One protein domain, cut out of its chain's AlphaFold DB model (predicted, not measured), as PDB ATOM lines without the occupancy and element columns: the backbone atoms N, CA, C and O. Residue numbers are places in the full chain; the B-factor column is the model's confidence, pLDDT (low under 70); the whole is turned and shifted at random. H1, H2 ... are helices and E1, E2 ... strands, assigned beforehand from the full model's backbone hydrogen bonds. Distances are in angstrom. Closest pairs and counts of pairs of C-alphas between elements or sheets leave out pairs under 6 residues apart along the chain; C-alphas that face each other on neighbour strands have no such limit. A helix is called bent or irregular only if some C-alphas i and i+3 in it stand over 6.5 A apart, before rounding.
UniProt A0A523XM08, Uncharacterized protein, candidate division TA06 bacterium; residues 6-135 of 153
ATOM      1  N   VAL A   6       2.410 -87.688  93.541       91.44
ATOM      2  CA  VAL A   6       1.784 -86.650  92.725       91.44
ATOM      3  C   VAL A   6       0.756 -87.301  91.809       91.44
ATOM      4  O   VAL A   6       1.088 -88.174  91.009       91.44
ATOM      5  N   LYS A   7      -0.494 -86.836  91.882       93.69
ATOM      6  CA  LYS A   7      -1.565 -87.312  91.005       93.69
ATOM      7  C   LYS A   7      -1.517 -86.607  89.652       93.69
ATOM      8  O   LYS A   7      -1.720 -85.392  89.581       93.69
ATOM      9  N   LEU A   8      -1.281 -87.357  88.579       93.25
ATOM     10  CA  LEU A   8      -1.195 -86.867  87.203       93.25
ATOM     11  C   LEU A   8      -2.065 -87.727  86.291       93.25
ATOM     12  O   LEU A   8      -1.985 -88.945  86.325       93.25
ATOM     13  N   ASP A   9      -2.909 -87.088  85.479       93.19
ATOM     14  CA  ASP A   9      -3.782 -87.766  84.504       93.19
ATOM     15  C   ASP A   9      -4.626 -88.917  85.096       93.19
ATOM     16  O   ASP A   9      -4.981 -89.861  84.406       93.19
ATOM     17  N   GLY A  10      -4.981 -88.808  86.382       94.12
ATOM     18  CA  GLY A  10      -5.790 -89.800  87.098       94.12
ATOM     19  C   GLY A  10      -4.990 -90.875  87.837       94.12
ATOM     20  O   GLY A  10      -5.573 -91.562  88.671       94.12
ATOM     21  N   GLU A  11      -3.680 -90.957  87.616       96.00
ATOM     22  CA  GLU A  11      -2.785 -91.953  88.208       96.00
ATOM     23  C   GLU A  11      -1.813 -91.321  89.214       96.00
ATOM     24  O   GLU A  11      -1.539 -90.118  89.176       96.00
ATOM     25  N   ASP A  12      -1.280 -92.148  90.110       94.75
ATOM     26  CA  ASP A  12      -0.318 -91.734  91.126       94.75
ATOM     27  C   ASP A  12       1.115 -91.984  90.648       94.75
ATOM     28  O   ASP A  12       1.449 -93.067  90.162       94.75
ATOM     29  N   TYR A  13       1.970 -90.976  90.813       93.06
ATOM     30  CA  TYR A  13       3.374 -91.005  90.413       93.06
ATOM     31  C   TYR A  13       4.278 -90.539  91.544       93.06
ATOM     32  O   TYR A  13       3.895 -89.666  92.316       93.06
ATOM     33  N   TYR A  14       5.507 -91.039  91.582       91.31
ATOM     34  CA  TYR A  14       6.589 -90.465  92.372       91.31
ATOM     35  C   TYR A  14       7.690 -89.865  91.501       91.31
ATOM     36  O   TYR A  14       7.684 -90.030  90.284       91.31
ATOM     37  N   LEU A  15       8.622 -89.130  92.110       89.50
ATOM     38  CA  LEU A  15       9.782 -88.575  91.411       89.50
ATOM     39  C   LEU A  15      10.916 -89.601  91.368       89.50
ATOM     40  O   LEU A  15      11.266 -90.172  92.399       89.50
ATOM     41  N   ALA A  16      11.502 -89.814  90.191       86.25
ATOM     42  CA  ALA A  16      12.682 -90.655  90.042       86.25
ATOM     43  C   ALA A  16      13.867 -90.110  90.861       86.25
ATOM     44  O   ALA A  16      14.187 -88.921  90.793       86.25
ATOM     45  N   GLY A  17      14.538 -90.989  91.604       80.31
ATOM     46  CA  GLY A  17      15.693 -90.642  92.429       80.31
ATOM     47  C   GLY A  17      16.040 -91.723  93.458       80.31
ATOM     48  O   GLY A  17      15.275 -92.678  93.624       80.31
ATOM     49  N   PRO A  18      17.214 -91.609  94.110       79.06
ATOM     50  CA  PRO A  18      17.614 -92.508  95.184       79.06
ATOM     51  C   PRO A  18      16.747 -92.259  96.429       79.06
ATOM     52  O   PRO A  18      16.864 -91.193  97.032       79.06
ATOM     53  N   PRO A  19      15.915 -93.227  96.850       78.00
ATOM     54  CA  PRO A  19      14.954 -93.007  97.922       78.00
ATOM     55  C   PRO A  19      15.642 -92.600  99.229       78.00
ATOM     56  O   PRO A  19      16.709 -93.114  99.568       78.00
ATOM     57  N   ASP A  20      14.992 -91.718  99.985       81.00
ATOM     58  CA  ASP A  20      15.446 -91.273 101.303       81.00
ATOM     59  C   ASP A  20      14.310 -91.344 102.341       81.00
ATOM     60  O   ASP A  20      13.125 -91.414 102.003       81.00
ATOM     61  N   GLY A  21      14.677 -91.332 103.621       78.38
ATOM     62  CA  GLY A  21      13.759 -91.441 104.751       78.38
ATOM     63  C   GLY A  21      13.205 -92.856 104.985       78.38
ATOM     64  O   GLY A  21      13.489 -93.793 104.229       78.38
ATOM     65  N   PRO A  22      12.414 -93.043 106.058       77.94
ATOM     66  CA  PRO A  22      11.785 -94.324 106.368       77.94
ATOM     67  C   PRO A  22      10.962 -94.847 105.187       77.94
ATOM     68  O   PRO A  22      10.108 -94.148 104.651       77.94
ATOM     69  N   ASN A  23      11.225 -96.087 104.769       71.81
ATOM     70  CA  ASN A  23      10.565 -96.735 103.627       71.81
ATOM     71  C   ASN A  23      10.662 -95.964 102.292       71.81
ATOM     72  O   ASN A  23       9.880 -96.233 101.379       71.81
ATOM     73  N   GLY A  24      11.620 -95.038 102.163       71.69
ATOM     74  CA  GLY A  24      11.828 -94.253 100.952       71.69
ATOM     75  C   GLY A  24      10.787 -93.163 100.725       71.69
ATOM     76  O   GLY A  24      10.532 -92.836  99.576       71.69
ATOM     77  N   GLU A  25      10.165 -92.608 101.769       74.50
ATOM     78  CA  GLU A  25       9.139 -91.553 101.664       74.50
ATOM     79  C   GLU A  25       9.596 -90.256 100.953       74.50
ATOM     80  O   GLU A  25       8.769 -89.407 100.610       74.50
ATOM     81  N   ARG A  26      10.900 -90.087 100.700       78.94
ATOM     82  CA  ARG A  26      11.500 -88.962  99.961       78.94
ATOM     83  C   ARG A  26      12.219 -89.448  98.704       78.94
ATOM     84  O   ARG A  26      12.637 -90.597  98.619       78.94
ATOM     85  N   ASP A  27      12.307 -88.570  97.708       78.25
ATOM     86  CA  ASP A  27      12.856 -88.877  96.383       78.25
ATOM     87  C   ASP A  27      14.385 -88.867  96.347       78.25
ATOM     88  O   ASP A  27      14.961 -89.739  95.714       78.25
ATOM     89  N   ALA A  28      15.028 -87.885  96.987       85.69
ATOM     90  CA  ALA A  28      16.477 -87.807  97.126       85.69
ATOM     91  C   ALA A  28      16.865 -87.255  98.510       85.69
ATOM     92  O   ALA A  28      16.068 -86.550  99.141       85.69
ATOM     93  N   PRO A  29      18.095 -87.530  98.981       88.81
ATOM     94  CA  PRO A  29      18.547 -87.073 100.283       88.81
ATOM     95  C   PRO A  29      18.390 -85.574 100.522       88.81
ATOM     96  O   PRO A  29      18.876 -84.748  99.749       88.81
ATOM     97  N   GLY A  30      17.712 -85.226 101.614       89.88
ATOM     98  CA  GLY A  30      17.497 -83.833 102.006       89.88
ATOM     99  C   GLY A  30      16.433 -83.094 101.186       89.88
ATOM    100  O   GLY A  30      16.231 -81.900 101.414       89.88
ATOM    101  N   HIS A  31      15.728 -83.756 100.265       91.25
ATOM    102  CA  HIS A  31      14.624 -83.145  99.531       91.25
ATOM    103  C   HIS A  31      13.310 -83.170 100.312       91.25
ATOM    104  O   HIS A  31      12.939 -84.141 100.972       91.25
ATOM    105  N   THR A  32      12.558 -82.083 100.172       91.06
ATOM    106  CA  THR A  32      11.147 -82.003 100.556       91.06
ATOM    107  C   THR A  32      10.381 -81.267  99.470       91.06
ATOM    108  O   THR A  32      10.922 -80.355  98.844       91.06
ATOM    109  N   TRP A  33       9.120 -81.634  99.251       92.56
ATOM    110  CA  TRP A  33       8.316 -81.113  98.150       92.56
ATOM    111  C   TRP A  33       6.910 -80.730  98.595       92.56
ATOM    112  O   TRP A  33       6.319 -81.347  99.477       92.56
ATOM    113  N   ARG A  34       6.336 -79.726  97.929       92.62
ATOM    114  CA  ARG A  34       4.933 -79.339  98.092       92.62
ATOM    115  C   ARG A  34       4.333 -78.893  96.765       92.62
ATOM    116  O   ARG A  34       4.932 -78.094  96.043       92.62
ATOM    117  N   MET A  35       3.114 -79.341  96.471       93.50
ATOM    118  CA  MET A  35       2.331 -78.813  95.348       93.50
ATOM    119  C   MET A  35       2.002 -77.331  95.580       93.50
ATOM    120  O   MET A  35       1.501 -76.947  96.634       93.50
ATOM    121  N   ALA A  36       2.251 -76.498  94.573       94.38
ATOM    122  CA  ALA A  36       1.994 -75.054  94.578       94.38
ATOM    123  C   ALA A  36       1.013 -74.638  93.461       94.38
ATOM    124  O   ALA A  36       1.038 -73.510  92.967       94.38
ATOM    125  N   GLY A  37       0.184 -75.581  93.012       93.00
ATOM    126  CA  GLY A  37      -0.789 -75.434  91.932       93.00
ATOM    127  C   GLY A  37      -0.817 -76.671  91.034       93.00
ATOM    128  O   GLY A  37       0.004 -77.568  91.182       93.00
ATOM    129  N   LYS A  38      -1.724 -76.709  90.049       91.62
ATOM    130  CA  LYS A  38      -1.954 -77.903  89.203       91.62
ATOM    131  C   LYS A  38      -0.726 -78.402  88.422       91.62
ATOM    132  O   LYS A  38      -0.709 -79.542  87.985       91.62
ATOM    133  N   LYS A  39       0.263 -77.535  88.180       95.38
ATOM    134  CA  LYS A  39       1.466 -77.833  87.375       95.38
ATOM    135  C   LYS A  39       2.754 -77.282  87.993       95.38
ATOM    136  O   LYS A  39       3.732 -77.051  87.284       95.38
ATOM    137  N   LYS A  40       2.736 -76.965  89.288       95.88
ATOM    138  CA  LYS A  40       3.859 -76.318  89.974       95.88
ATOM    139  C   LYS A  40       4.121 -77.012  91.295       95.88
ATOM    140  O   LYS A  40       3.175 -77.294  92.028       95.88
ATOM    141  N   MET A  41       5.393 -77.202  91.615       95.62
ATOM    142  CA  MET A  41       5.830 -77.647  92.935       95.62
ATOM    143  C   MET A  41       6.906 -76.697  93.454       95.62
ATOM    144  O   MET A  41       7.560 -75.981  92.688       95.62
ATOM    145  N   LYS A  42       7.050 -76.660  94.773       96.19
ATOM    146  CA  LYS A  42       8.183 -76.047  95.456       96.19
ATOM    147  C   LYS A  42       8.941 -77.146  96.171       96.19
ATOM    148  O   LYS A  42       8.311 -77.959  96.846       96.19
ATOM    149  N   GLY A  43      10.253 -77.152  95.999       94.81
ATOM    150  CA  GLY A  43      11.153 -78.030  96.724       94.81
ATOM    151  C   GLY A  43      12.051 -77.247  97.669       94.81
ATOM    152  O   GLY A  43      12.320 -76.064  97.448       94.81
ATOM    153  N   MET A  44      12.520 -77.922  98.707       95.50
ATOM    154  CA  MET A  44      13.656 -77.492  99.515       95.50
ATOM    155  C   MET A  44      14.679 -78.620  99.520       95.50
ATOM    156  O   MET A  44      14.292 -79.777  99.674       95.50
ATOM    157  N   HIS A  45      15.955 -78.273  99.375       94.75
ATOM    158  CA  HIS A  45      17.075 -79.205  99.450       94.75
ATOM    159  C   HIS A  45      17.968 -78.817 100.622       94.75
ATOM    160  O   HIS A  45      18.593 -77.754 100.616       94.75
ATOM    161  N   TYR A  46      17.973 -79.661 101.645       96.31
ATOM    162  CA  TYR A  46      18.744 -79.489 102.867       96.31
ATOM    163  C   TYR A  46      20.064 -80.260 102.811       96.31
ATOM    164  O   TYR A  46      20.166 -81.285 102.137       96.31
ATOM    165  N   ASN A  47      21.062 -79.792 103.563       97.00
ATOM    166  CA  ASN A  47      22.361 -80.443 103.704       97.00
ATOM    167  C   ASN A  47      22.287 -81.680 104.618       97.00
ATOM    168  O   ASN A  47      22.824 -81.718 105.730       97.00
ATOM    169  N   THR A  48      21.552 -82.681 104.157       94.12
ATOM    170  CA  THR A  48      21.343 -83.955 104.834       94.12
ATOM    171  C   THR A  48      21.396 -85.059 103.789       94.12
ATOM    172  O   THR A  48      20.816 -84.939 102.710       94.12
ATOM    173  N   GLY A  49      22.141 -86.107 104.102       89.94
ATOM    174  CA  GLY A  49      22.323 -87.286 103.274       89.94
ATOM    175  C   GLY A  49      21.318 -88.391 103.590       89.94
ATOM    176  O   GLY A  49      20.414 -88.195 104.409       89.94
ATOM    177  N   PRO A  50      21.475 -89.553 102.931       88.81
ATOM    178  CA  PRO A  50      20.602 -90.700 103.120       88.81
ATOM    179  C   PRO A  50      20.442 -91.042 104.600       88.81
ATOM    180  O   PRO A  50      21.423 -91.066 105.344       88.81
ATOM    181  N   PHE A  51      19.207 -91.303 105.024       85.25
ATOM    182  CA  PHE A  51      18.882 -91.708 106.397       85.25
ATOM    183  C   PHE A  51      19.364 -90.721 107.473       85.25
ATOM    184  O   PHE A  51      19.628 -91.110 108.610       85.25
ATOM    185  N   GLY A  52      19.465 -89.432 107.135       87.69
ATOM    186  CA  GLY A  52      19.853 -88.390 108.084       87.69
ATOM    187  C   GLY A  52      21.360 -88.160 108.206       87.69
ATOM    188  O   GLY A  52      21.776 -87.465 109.131       87.69
ATOM    189  N   ALA A  53      22.180 -88.708 107.300       90.44
ATOM    190  CA  ALA A  53      23.625 -88.494 107.330       90.44
ATOM    191  C   ALA A  53      23.971 -86.985 107.330       90.44
ATOM    192  O   ALA A  53      23.416 -86.221 106.532       90.44
ATOM    193  N   PRO A  54      24.855 -86.513 108.221       95.56
ATOM    194  CA  PRO A  54      25.137 -85.089 108.338       95.56
ATOM    195  C   PRO A  54      26.004 -84.575 107.182       95.56
ATOM    196  O   PRO A  54      26.830 -85.309 106.650       95.56
ATOM    197  N   SER A  55      25.816 -83.303 106.815       94.75
ATOM    198  CA  SER A  55      26.669 -82.528 105.895       94.75
ATOM    199  C   SER A  55      27.077 -83.238 104.595       94.75
ATOM    200  O   SER A  55      28.219 -83.155 104.158       94.75
ATOM    201  N   TRP A  56      26.133 -83.947 103.976       94.12
ATOM    202  CA  TRP A  56      26.393 -84.831 102.833       94.12
ATOM    203  C   TRP A  56      26.605 -84.108 101.497       94.12
ATOM    204  O   TRP A  56      27.337 -84.586 100.636       94.12
ATOM    205  N   TRP A  57      25.907 -82.993 101.284       95.00
ATOM    206  CA  TRP A  57      25.903 -82.282 100.001       95.00
ATOM    207  C   TRP A  57      26.908 -81.131  99.962       95.00
ATOM    208  O   TRP A  57      27.278 -80.683  98.880       95.00
ATOM    209  N   ALA A  58      27.293 -80.637 101.135       97.25
ATOM    210  CA  ALA A  58      28.260 -79.571 101.334       97.25
ATOM    211  C   ALA A  58      28.922 -79.761 102.705       97.25
ATOM    212  O   ALA A  58      28.390 -79.344 103.737       97.25
ATOM    213  N   THR A  59      30.073 -80.416 102.726       97.00
ATOM    214  CA  THR A  59      30.847 -80.748 103.932       97.00
ATOM    215  C   THR A  59      31.322 -79.514 104.692       97.00
ATOM    216  O   THR A  59      31.457 -79.563 105.912       97.00
ATOM    217  N   GLY A  60      31.516 -78.390 103.994       97.50
ATOM    218  CA  GLY A  60      31.837 -77.094 104.600       97.50
ATOM    219  C   GLY A  60      30.663 -76.404 105.306       97.50
ATOM    220  O   GLY A  60      30.870 -75.393 105.970       97.50
ATOM    221  N   GLU A  61      29.441 -76.928 105.182       98.00
ATOM    222  CA  GLU A  61      28.229 -76.318 105.728       98.00
ATOM    223  C   GLU A  61      27.618 -77.163 106.854       98.00
ATOM    224  O   GLU A  61      27.769 -78.388 106.920       98.00
ATOM    225  N   ALA A  62      26.858 -76.514 107.740       97.94
ATOM    226  CA  ALA A  62      26.164 -77.204 108.825       97.94
ATOM    227  C   ALA A  62      25.147 -78.229 108.290       97.94
ATOM    228  O   ALA A  62      24.466 -77.997 107.286       97.94
ATOM    229  N   SER A  63      25.001 -79.359 108.986       97.62
ATOM    230  CA  SER A  63      23.971 -80.342 108.645       97.62
ATOM    231  C   SER A  63      22.569 -79.746 108.789       97.62
ATOM    232  O   SER A  63      22.293 -78.971 109.704       97.62
ATOM    233  N   GLY A  64      21.673 -80.101 107.865       96.38
ATOM    234  CA  GLY A  64      20.280 -79.658 107.881       96.38
ATOM    235  C   GLY A  64      20.068 -78.203 107.458       96.38
ATOM    236  O   GLY A  64      18.924 -77.753 107.416       96.38
ATOM    237  N   ILE A  65      21.122 -77.458 107.101       97.94
ATOM    238  CA  ILE A  65      20.957 -76.119 106.529       97.94
ATOM    239  C   ILE A  65      20.281 -76.205 105.156       97.94
ATOM    240  O   ILE A  65      20.505 -77.141 104.389       97.94
ATOM    241  N   LEU A  66      19.435 -75.227 104.834       97.75
ATOM    242  CA  LEU A  66      18.803 -75.131 103.520       97.75
ATOM    243  C   LEU A  66      19.837 -74.707 102.474       97.75
ATOM    244  O   LEU A  66      20.262 -73.558 102.504       97.75
ATOM    245  N   LEU A  67      20.166 -75.584 101.525       97.31
ATOM    246  CA  LEU A  67      21.090 -75.299 100.422       97.31
ATOM    247  C   LEU A  67      20.368 -74.663  99.235       97.31
ATOM    248  O   LEU A  67      20.759 -73.589  98.775       97.31
ATOM    249  N   PHE A  68      19.266 -75.268  98.784       96.75
ATOM    250  CA  PHE A  68      18.500 -74.780  97.636       96.75
ATOM    251  C   PHE A  68      17.009 -74.655  97.931       96.75
ATOM    252  O   PHE A  68      16.385 -75.528  98.532       96.75
ATOM    253  N   LYS A  69      16.408 -73.590  97.398       96.81
ATOM    254  CA  LYS A  69      14.974 -73.538  97.103       96.81
ATOM    255  C   LYS A  69      14.783 -73.985  95.660       96.81
ATOM    256  O   LYS A  69      15.440 -73.450  94.766       96.81
ATOM    257  N   VAL A  70      13.871 -74.914  95.417       95.56
ATOM    258  CA  VAL A  70      13.640 -75.468  94.082       95.56
ATOM    259  C   VAL A  70      12.302 -74.982  93.545       95.56
ATOM    260  O   VAL A  70      11.239 -75.236  94.117       95.56
ATOM    261  N   ASP A  71      12.349 -74.270  92.425       96.88
ATOM    262  CA  ASP A  71      11.161 -73.974  91.637       96.88
ATOM    263  C   ASP A  71      10.946 -75.110  90.644       96.88
ATOM    264  O   ASP A  71      11.815 -75.382  89.817       96.88
ATOM    265  N   ALA A  72       9.781 -75.751  90.704       95.62
ATOM    266  CA  ALA A  72       9.491 -76.907  89.877       95.62
ATOM    267  C   ALA A  72       8.245 -76.707  89.016       95.62
ATOM    268  O   ALA A  72       7.234 -76.142  89.459       95.62
ATOM    269  N   ARG A  73       8.296 -77.212  87.784       96.12
ATOM    270  CA  ARG A  73       7.190 -77.146  86.827       96.12
ATOM    271  C   ARG A  73       6.946 -78.506  86.197       96.12
ATOM    272  O   ARG A  73       7.840 -79.089  85.601       96.12
ATOM    273  N   ILE A  74       5.694 -78.939  86.239       96.62
ATOM    274  CA  ILE A  74       5.231 -80.133  85.536       96.62
ATOM    275  C   ILE A  74       4.906 -79.732  84.102       96.62
ATOM    276  O   ILE A  74       4.017 -78.905  83.867       96.62
ATOM    277  N   ASP A  75       5.633 -80.290  83.142       96.06
ATOM    278  CA  ASP A  75       5.381 -80.053  81.723       96.06
ATOM    279  C   ASP A  75       5.833 -81.234  80.869       96.06
ATOM    280  O   ASP A  75       6.473 -82.161  81.361       96.06
ATOM    281  N   LYS A  76       5.504 -81.193  79.579       95.31
ATOM    282  CA  LYS A  76       5.950 -82.208  78.635       95.31
ATOM    283  C   LYS A  76       7.466 -82.180  78.447       95.31
ATOM    284  O   LYS A  76       8.088 -81.115  78.497       95.31
ATOM    285  N   TRP A  77       8.043 -83.336  78.154       90.94
ATOM    286  CA  TRP A  77       9.404 -83.449  77.660       90.94
ATOM    287  C   TRP A  77       9.430 -83.341  76.130       90.94
ATOM    288  O   TRP A  77       8.649 -83.973  75.424       90.94
ATOM    289  N   SER A  78      10.298 -82.472  75.618       90.00
ATOM    290  CA  SER A  78      10.692 -82.375  74.207       90.00
ATOM    291  C   SER A  78      11.917 -81.469  74.118       90.00
ATOM    292  O   SER A  78      12.069 -80.580  74.960       90.00
ATOM    293  N   MET A  79      12.733 -81.607  73.072       88.12
ATOM    294  CA  MET A  79      13.905 -80.743  72.869       88.12
ATOM    295  C   MET A  79      13.537 -79.247  72.856       88.12
ATOM    296  O   MET A  79      14.165 -78.421  73.513       88.12
ATOM    297  N   LYS A  80      12.431 -78.888  72.191       92.44
ATOM    298  CA  LYS A  80      11.930 -77.505  72.151       92.44
ATOM    299  C   LYS A  80      11.569 -76.965  73.543       92.44
ATOM    300  O   LYS A  80      11.832 -75.800  73.841       92.44
ATOM    301  N   ILE A  81      10.942 -77.786  74.392       92.81
ATOM    302  CA  ILE A  81      10.596 -77.393  75.768       92.81
ATOM    303  C   ILE A  81      11.854 -77.323  76.636       92.81
ATOM    304  O   ILE A  81      11.988 -76.359  77.385       92.81
ATOM    305  N   ALA A  82      12.783 -78.269  76.489       90.00
ATOM    306  CA  ALA A  82      14.067 -78.282  77.183       90.00
ATOM    307  C   ALA A  82      14.844 -76.979  76.961       90.00
ATOM    308  O   ALA A  82      15.123 -76.255  77.912       90.00
ATOM    309  N   GLN A  83      15.064 -76.598  75.700       89.38
ATOM    310  CA  GLN A  83      15.751 -75.354  75.340       89.38
ATOM    311  C   GLN A  83      15.041 -74.114  75.897       89.38
ATOM    312  O   GLN A  83      15.676 -73.180  76.392       89.38
ATOM    313  N   LYS A  84      13.703 -74.088  75.843       92.69
ATOM    314  CA  LYS A  84      12.912 -73.002  76.436       92.69
ATOM    315  C   LYS A  84      13.090 -72.947  77.955       92.69
ATOM    316  O   LYS A  84      13.184 -71.858  78.513       92.69
ATOM    317  N   ASN A  85      13.105 -74.088  78.625       92.12
ATOM    318  CA  ASN A  85      13.230 -74.190  80.074       92.12
ATOM    319  C   ASN A  85      14.639 -73.824  80.551       92.12
ATOM    320  O   ASN A  85      14.750 -73.024  81.482       92.12
ATOM    321  N   ALA A  86      15.680 -74.261  79.840       89.44
ATOM    322  CA  ALA A  86      17.067 -73.872  80.087       89.44
ATOM    323  C   ALA A  86      17.244 -72.346  80.055       89.44
ATOM    324  O   ALA A  86      17.769 -71.765  81.002       89.44
ATOM    325  N   LYS A  87      16.673 -71.660  79.050       90.69
ATOM    326  CA  LYS A  87      16.659 -70.181  78.972       90.69
ATOM    327  C   LYS A  87      15.959 -69.500  80.155       90.69
ATOM    328  O   LYS A  87      16.205 -68.331  80.426       90.69
ATOM    329  N   ASN A  88      15.076 -70.212  80.857       92.75
ATOM    330  CA  ASN A  88      14.367 -69.722  82.041       92.75
ATOM    331  C   ASN A  88      15.014 -70.186  83.364       92.75
ATOM    332  O   ASN A  88      14.476 -69.920  84.449       92.75
ATOM    333  N   GLY A  89      16.172 -70.847  83.295       92.19
ATOM    334  CA  GLY A  89      16.927 -71.347  84.439       92.19
ATOM    335  C   GLY A  89      16.412 -72.663  85.019       92.19
ATOM    336  O   GLY A  89      16.694 -72.942  86.176       92.19
ATOM    337  N   TYR A  90      15.619 -73.434  84.272       93.69
ATOM    338  CA  TYR A  90      15.309 -74.822  84.617       93.69
ATOM    339  C   TYR A  90      16.354 -75.714  83.954       93.69
ATOM    340  O   TYR A  90      16.380 -75.821  82.729       93.69
ATOM    341  N   VAL A  91      17.237 -76.280  84.765       89.38
ATOM    342  CA  VAL A  91      18.538 -76.799  84.316       89.38
ATOM    343  C   VAL A  91      18.534 -78.310  84.123       89.38
ATOM    344  O   VAL A  91      19.329 -78.832  83.349       89.38
ATOM    345  N   HIS A  92      17.600 -79.003  84.772       90.75
ATOM    346  CA  HIS A  92      17.411 -80.446  84.652       90.75
ATOM    347  C   HIS A  92      15.946 -80.818  84.949       90.75
ATOM    348  O   HIS A  92      15.098 -79.938  85.166       90.75
ATOM    349  N   TYR A  93      15.623 -82.112  84.920       91.75
ATOM    350  CA  TYR A  93      14.283 -82.616  85.206       91.75
ATOM    351  C   TYR A  93      14.311 -83.952  85.952       91.75
ATOM    352  O   TYR A  93      15.239 -84.734  85.808       91.75
ATOM    353  N   HIS A  94      13.257 -84.242  86.710       90.69
ATOM    354  CA  HIS A  94      13.005 -85.585  87.240       90.69
ATOM    355  C   HIS A  94      11.864 -86.246  86.465       90.69
ATOM    356  O   HIS A  94      10.853 -85.604  86.149       90.69
ATOM    357  N   GLU A  95      12.011 -87.531  86.162       91.62
ATOM    358  CA  GLU A  95      10.933 -88.347  85.620       91.62
ATOM    359  C   GLU A  95       9.857 -88.611  86.680       91.62
ATOM    360  O   GLU A  95      10.133 -88.705  87.878       91.62
ATOM    361  N   PHE A  96       8.614 -88.742  86.223       92.25
ATOM    362  CA  PHE A  96       7.524 -89.261  87.039       92.25
ATOM    363  C   PHE A  96       7.438 -90.766  86.847       92.25
ATOM    364  O   PHE A  96       7.266 -91.207  85.716       92.25
ATOM    365  N   VAL A  97       7.495 -91.534  87.928       91.38
ATOM    366  CA  VAL A  97       7.423 -92.996  87.911       91.38
ATOM    367  C   VAL A  97       6.089 -93.439  88.502       91.38
ATOM    368  O   VAL A  97       5.746 -93.057  89.620       91.38
ATOM    369  N   ARG A  98       5.296 -94.187  87.736       92.56
ATOM    370  CA  ARG A  98       3.944 -94.599  88.118       92.56
ATOM    371  C   ARG A  98       4.010 -95.572  89.290       92.56
ATOM    372  O   ARG A  98       4.764 -96.541  89.267       92.56
ATOM    373  N   VAL A  99       3.179 -95.345  90.303       91.62
ATOM    374  CA  VAL A  99       3.153 -96.163  91.525       91.62
ATOM    375  C   VAL A  99       2.726 -97.608  91.243       91.62
ATOM    376  O   VAL A  99       3.212 -98.519  91.905       91.62
ATOM    377  N   SER A 100       1.829 -97.832  90.280       92.94
ATOM    378  CA  SER A 100       1.242 -99.155  90.035       92.94
ATOM    379  C   SER A 100       2.179-100.145  89.347       92.94
ATOM    380  O   SER A 100       2.050-101.342  89.579       92.94
ATOM    381  N   ASP A 101       3.072 -99.674  88.473       92.00
ATOM    382  CA  ASP A 101       3.879-100.543  87.602       92.00
ATOM    383  C   ASP A 101       5.337-100.085  87.420       92.00
ATOM    384  O   ASP A 101       6.098-100.744  86.713       92.00
ATOM    385  N   GLY A 102       5.744 -98.973  88.038       89.50
ATOM    386  CA  GLY A 102       7.104 -98.452  87.933       89.50
ATOM    387  C   GLY A 102       7.458 -97.853  86.567       89.50
ATOM    388  O   GLY A 102       8.625 -97.540  86.337       89.50
ATOM    389  N   GLN A 103       6.502 -97.686  85.649       92.06
ATOM    390  CA  GLN A 103       6.773 -97.085  84.342       92.06
ATOM    391  C   GLN A 103       6.853 -95.561  84.427       92.06
ATOM    392  O   GLN A 103       6.136 -94.915  85.191       92.06
ATOM    393  N   ASN A 104       7.696 -94.958  83.591       92.69
ATOM    394  CA  ASN A 104       7.748 -93.505  83.477       92.69
ATOM    395  C   ASN A 104       6.452 -92.951  82.864       92.69
ATOM    396  O   ASN A 104       5.882 -93.540  81.944       92.69
ATOM    397  N   HIS A 105       6.026 -91.765  83.299       94.44
ATOM    398  CA  HIS A 105       4.946 -91.038  82.640       94.44
ATOM    399  C   HIS A 105       5.330 -90.804  81.168       94.44
ATOM    400  O   HIS A 105       6.384 -90.228  80.893       94.44
ATOM    401  N   PRO A 106       4.461 -91.130  80.194       92.12
ATOM    402  CA  PRO A 106       4.842 -91.184  78.778       92.12
ATOM    403  C   PRO A 106       5.236 -89.839  78.150       92.12
ATOM    404  O   PRO A 106       5.724 -89.803  77.026       92.12
ATOM    405  N   THR A 107       4.965 -88.711  78.816       93.19
ATOM    406  CA  THR A 107       5.193 -87.385  78.221       93.19
ATOM    407  C   THR A 107       5.595 -86.303  79.204       93.19
ATOM    408  O   THR A 107       6.158 -85.315  78.746       93.19
ATOM    409  N   LYS A 108       5.299 -86.415  80.507       95.88
ATOM    410  CA  LYS A 108       5.532 -85.339  81.480       95.88
ATOM    411  C   LYS A 108       6.723 -85.630  82.377       95.88
ATOM    412  O   LYS A 108       6.930 -86.760  82.796       95.88
ATOM    413  N   VAL A 109       7.432 -84.564  82.720       94.69
ATOM    414  CA  VAL A 109       8.547 -84.547  83.671       94.69
ATOM    415  C   VAL A 109       8.400 -83.348  84.608       94.69
ATOM    416  O   VAL A 109       7.633 -82.413  84.335       94.69
ATOM    417  N   LEU A 110       9.132 -83.367  85.717       94.44
ATOM    418  CA  LEU A 110       9.247 -82.243  86.634       94.44
ATOM    419  C   LEU A 110      10.517 -81.454  86.305       94.44
ATOM    420  O   LEU A 110      11.610 -81.867  86.659       94.44
ATOM    421  N   TRP A 111      10.386 -80.310  85.637       95.19
ATOM    422  CA  TRP A 111      11.501 -79.405  85.349       95.19
ATOM    423  C   TRP A 111      11.923 -78.651  86.603       95.19
ATOM    424  O   TRP A 111      11.061 -78.058  87.259       95.19
ATOM    425  N   LEU A 112      13.226 -78.602  86.890       94.38
ATOM    426  CA  LEU A 112      13.765 -78.098  88.152       94.38
ATOM    427  C   LEU A 112      14.700 -76.901  87.966       94.38
ATOM    428  O   LEU A 112      15.627 -76.912  87.157       94.38
ATOM    429  N   LYS A 113      14.451 -75.856  88.757       95.06
ATOM    430  CA  LYS A 113      15.275 -74.653  88.861       95.06
ATOM    431  C   LYS A 113      15.773 -74.503  90.291       95.06
ATOM    432  O   LYS A 113      14.986 -74.199  91.190       95.06
ATOM    433  N   HIS A 114      17.076 -74.666  90.470       94.94
ATOM    434  CA  HIS A 114      17.737 -74.587  91.765       94.94
ATOM    435  C   HIS A 114      18.141 -73.141  92.057       94.94
ATOM    436  O   HIS A 114      18.803 -72.481  91.255       94.94
ATOM    437  N   LYS A 115      17.670 -72.622  93.193       95.75
ATOM    438  CA  LYS A 115      17.987 -71.284  93.699       95.75
ATOM    439  C   LYS A 115      18.727 -71.434  95.027       95.75
ATOM    440  O   LYS A 115      18.071 -71.690  96.043       95.75
ATOM    441  N   PRO A 116      20.056 -71.276  95.041       96.94
ATOM    442  CA  PRO A 116      20.865 -71.381  96.241       96.94
ATOM    443  C   PRO A 116      20.423 -70.363  97.293       96.94
ATOM    444  O   PRO A 116      20.263 -69.170  97.007       96.94
ATOM    445  N   ALA A 117      20.218 -70.839  98.518       97.31
ATOM    446  CA  ALA A 117      19.894 -70.014  99.678       97.31
ATOM    447  C   ALA A 117      21.151 -69.386 100.318       97.31
ATOM    448  O   ALA A 117      21.042 -68.374 101.020       97.31
ATOM    449  N   LEU A 118      22.332 -69.932 100.012       97.62
ATOM    450  CA  LEU A 118      23.655 -69.458 100.418       97.62
ATOM    451  C   LEU A 118      24.699 -69.695  99.309       97.62
ATOM    452  O   LEU A 118      24.379 -70.238  98.253       97.62
ATOM    453  N   THR A 119      25.919 -69.212  99.541       98.19
ATOM    454  CA  THR A 119      27.108 -69.484  98.721       98.19
ATOM    455  C   THR A 119      27.903 -70.561  99.439       98.19
ATOM    456  O   THR A 119      28.207 -70.367 100.608       98.19
ATOM    457  N   PHE A 120      28.210 -71.663  98.761       98.00
ATOM    458  CA  PHE A 120      28.847 -72.841  99.352       98.00
ATOM    459  C   PHE A 120      29.512 -73.684  98.260       98.00
ATOM    460  O   PHE A 120      29.226 -73.500  97.073       98.00
ATOM    461  N   TYR A 121      30.400 -74.591  98.649       97.88
ATOM    462  CA  TYR A 121      30.938 -75.600  97.741       97.88
ATOM    463  C   TYR A 121      30.028 -76.832  97.783       97.88
ATOM    464  O   TYR A 121      29.781 -77.375  98.859       97.88
ATOM    465  N   PHE A 122      29.454 -77.202  96.639       96.50
ATOM    466  CA  PHE A 122      28.626 -78.396  96.515       96.50
ATOM    467  C   PHE A 122      29.528 -79.584  96.211       96.50
ATOM    468  O   PHE A 122      30.306 -79.530  95.265       96.50
ATOM    469  N   ASP A 123      29.389 -80.658  96.982       95.50
ATOM    470  CA  ASP A 123      30.277 -81.822  96.916       95.50
ATOM    471  C   ASP A 123      29.812 -82.871  95.896       95.50
ATOM    472  O   ASP A 123      30.488 -83.869  95.670       95.50
ATOM    473  N   GLY A 124      28.631 -82.693  95.294       88.94
ATOM    474  CA  GLY A 124      28.071 -83.640  94.322       88.94
ATOM    475  C   GLY A 124      27.393 -84.872  94.938       88.94
ATOM    476  O   GLY A 124      26.688 -85.604  94.239       88.94
ATOM    477  N   GLY A 125      27.541 -85.095  96.249       86.88
ATOM    478  CA  GLY A 125      26.965 -86.239  96.958       86.88
ATOM    479  C   GLY A 125      27.411 -87.569  96.330       86.88
ATOM    480  O   GLY A 125      28.608 -87.833  96.268       86.88
ATOM    481  N   PRO A 126      26.495 -88.424  95.830       82.75
ATOM    482  CA  PRO A 126      26.874 -89.681  95.173       82.75
ATOM    483  C   PRO A 126      27.514 -89.489  93.781       82.75
ATOM    484  O   PRO A 126      27.917 -90.474  93.169       82.75
ATOM    485  N   ARG A 127      27.567 -88.254  93.263       85.50
ATOM    486  CA  ARG A 127      28.171 -87.883  91.975       85.50
ATOM    487  C   ARG A 127      29.212 -86.773  92.173       85.50
ATOM    488  O   ARG A 127      28.928 -85.617  91.853       85.50
ATOM    489  N   PRO A 128      30.392 -87.081  92.742       89.00
ATOM    490  CA  PRO A 128      31.420 -86.083  93.056       89.00
ATOM    491  C   PRO A 128      31.948 -85.336  91.823       89.00
ATOM    492  O   PRO A 128      32.470 -84.234  91.946       89.00
ATOM    493  N   GLU A 129      31.771 -85.877  90.615       88.44
ATOM    494  CA  GLU A 129      32.055 -85.182  89.356       88.44
ATOM    495  C   GLU A 129      31.183 -83.936  89.127       88.44
ATOM    496  O   GLU A 129      31.503 -83.104  88.280       88.44
ATOM    497  N   LEU A 130      30.082 -83.802  89.874       88.25
ATOM    498  CA  LEU A 130      29.228 -82.617  89.890       88.25
ATOM    499  C   LEU A 130      29.660 -81.599  90.951       88.25
ATOM    500  O   LEU A 130      28.912 -80.653  91.189       88.25
ATOM    501  N   ALA A 131      30.804 -81.769  91.615       94.38
ATOM    502  CA  ALA A 131      31.257 -80.818  92.620       94.38
ATOM    503  C   ALA A 131      31.639 -79.466  91.995       94.38
ATOM    504  O   ALA A 131      32.357 -79.408  90.995       94.38
ATOM    505  N   HIS A 132      31.156 -78.365  92.572       96.44
ATOM    506  CA  HIS A 132      31.421 -77.014  92.072       96.44
ATOM    507  C   HIS A 132      31.068 -75.933  93.103       96.44
ATOM    508  O   HIS A 132      30.388 -76.166  94.104       96.44
ATOM    509  N   GLN A 133      31.524 -74.706  92.838       97.88
ATOM    510  CA  GLN A 133      31.173 -73.543  93.643       97.88
ATOM    511  C   GLN A 133      29.768 -73.044  93.293       97.88
ATOM    512  O   GLN A 133      29.514 -72.590  92.178       97.88
ATOM    513  N   VAL A 134      28.886 -73.020  94.288       97.50
ATOM    514  CA  VAL A 134      27.528 -72.485  94.179       97.50
ATOM    515  C   VAL A 134      27.481 -71.076  94.765       97.50
ATOM    516  O   VAL A 134      28.086 -70.793  95.802       97.50
ATOM    517  N   TYR A 135      26.742 -70.171  94.117       97.44
ATOM    518  CA  TYR A 135      26.614 -68.774  94.540       97.44
ATOM    519  C   TYR A 135      25.172 -68.409  94.885       97.44
ATOM    520  O   TYR A 135      24.257 -68.572  94.071       97.44
TER     521      TYR A 135
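AT A GLANCE: This is residues 6 to 135 of the 153 residues of an uncharacterized protein of candidate division TA06 bacterium (UniProt A0A523XM08). A curled antiparallel sheet of seven strands folds back on itself into a nearly closed barrel, with a gap between its edge strands E1 and E3 and one short helix, H1, on its outside. A small hairpin, E8 and E9, sits at the end of the long axis away from E1, and the long link of residues 47 to 65 lies at that same end. The printed part has 130 residues, with one named helix and nine named strands in the order E1, E2, E3, E4, E5, H1, E6, E7, E8, E9. The large sheet is strongly twisted and runs E1, E2, E6, E7, E5, E4, E3; the class is mostly strand. The whole is compact, with a radius of gyration of the C-alphas of 14.9 A, and rounded, spanning 42 by 36 by 27 A.

HOW THE PARTS SIT: Start at the edge strand E1, residues 6 to 8, which forms an antiparallel hairpin with E2, residues 11 to 15; look for N 6 and O 13, 2.8 A apart and within hydrogen-bond range. The pairing of E2 is staggered: its residues 11 to 13 pair with E1, and its residues 13 to 15 pair with E6, residues 92 to 98, where N 14 and O 97 are 2.8 A apart. At the other edge, E3, residues 31 to 35, E4, residues 40 to 46, and E5, residues 66 to 76, form a meander, each strand the antiparallel neighbour of the one before. Check N 32 and O 44 at 2.9 A, then N 43 and O 70 at 2.9 A. The other neighbour of E5 is E7, residues 104 to 116, antiparallel to it, with N 111 and O 73 at 2.8 A; E7 also forms a hairpin with E6, where N 94 and O 110 are 2.9 A apart. E7 bends by 99 degrees at residue 107. The sheet is a folded sheet, bent back into two leaves that face each other: E1 and E2 face E7, E5, E4 and E3, with E6 as the hinge. E1 and E3 are only just apart, their closest C-alphas 8.3 A from each other. H1, residues 79 to 87, is on the sheet at a height of 9.0 A and runs along the strands, at 10 degrees to E7 on the local plane. The closest C-alphas of H1 and E7 are those of Asn 85 and Trp 111, 7.6 A apart. E5, H1 and E6 make a split strand-helix-strand unit, two strands running the same way with E7 between them, and its crossover is right-handed. In H1, each O i to N i+4 pair is within hydrogen-bond range. Last comes the hairpin of E8, residues 120 to 122, and E9, residues 132 to 134, with N 134 and O 120 at 2.8 A. The closest C-alphas of E7 and E9 are those of Pro 116 and Val 134, 7.1 A apart.

IN THESE COORDINATES: Find C-alpha 6 at (1.784, -86.650, 92.725), where E1 begins. E2 is 13.4 A long, E3 13.7 A and E4 19.9 A. From C-alpha 66 at (18.803, -75.131, 103.520), E5 runs 28.9 A. H1 measures 12.5 A, E6 19.8 A and E7 28.7 A. E1 and E9 are 6.3 A each and E8 is 6.2 A; E9 ends at C-alpha 134, at (27.528, -72.485, 94.179).

THE WHOLE: The two C-alphas farthest apart are those of Gly 10 and Gly 60, 43.4 A. The printed part has no cut from residue 6 to 135. Its long links are E2 to E3, with 15 residues, and E4 to E5, with 19. The mean pLDDT of the printed part is 92.0, and no printed residue is under 70.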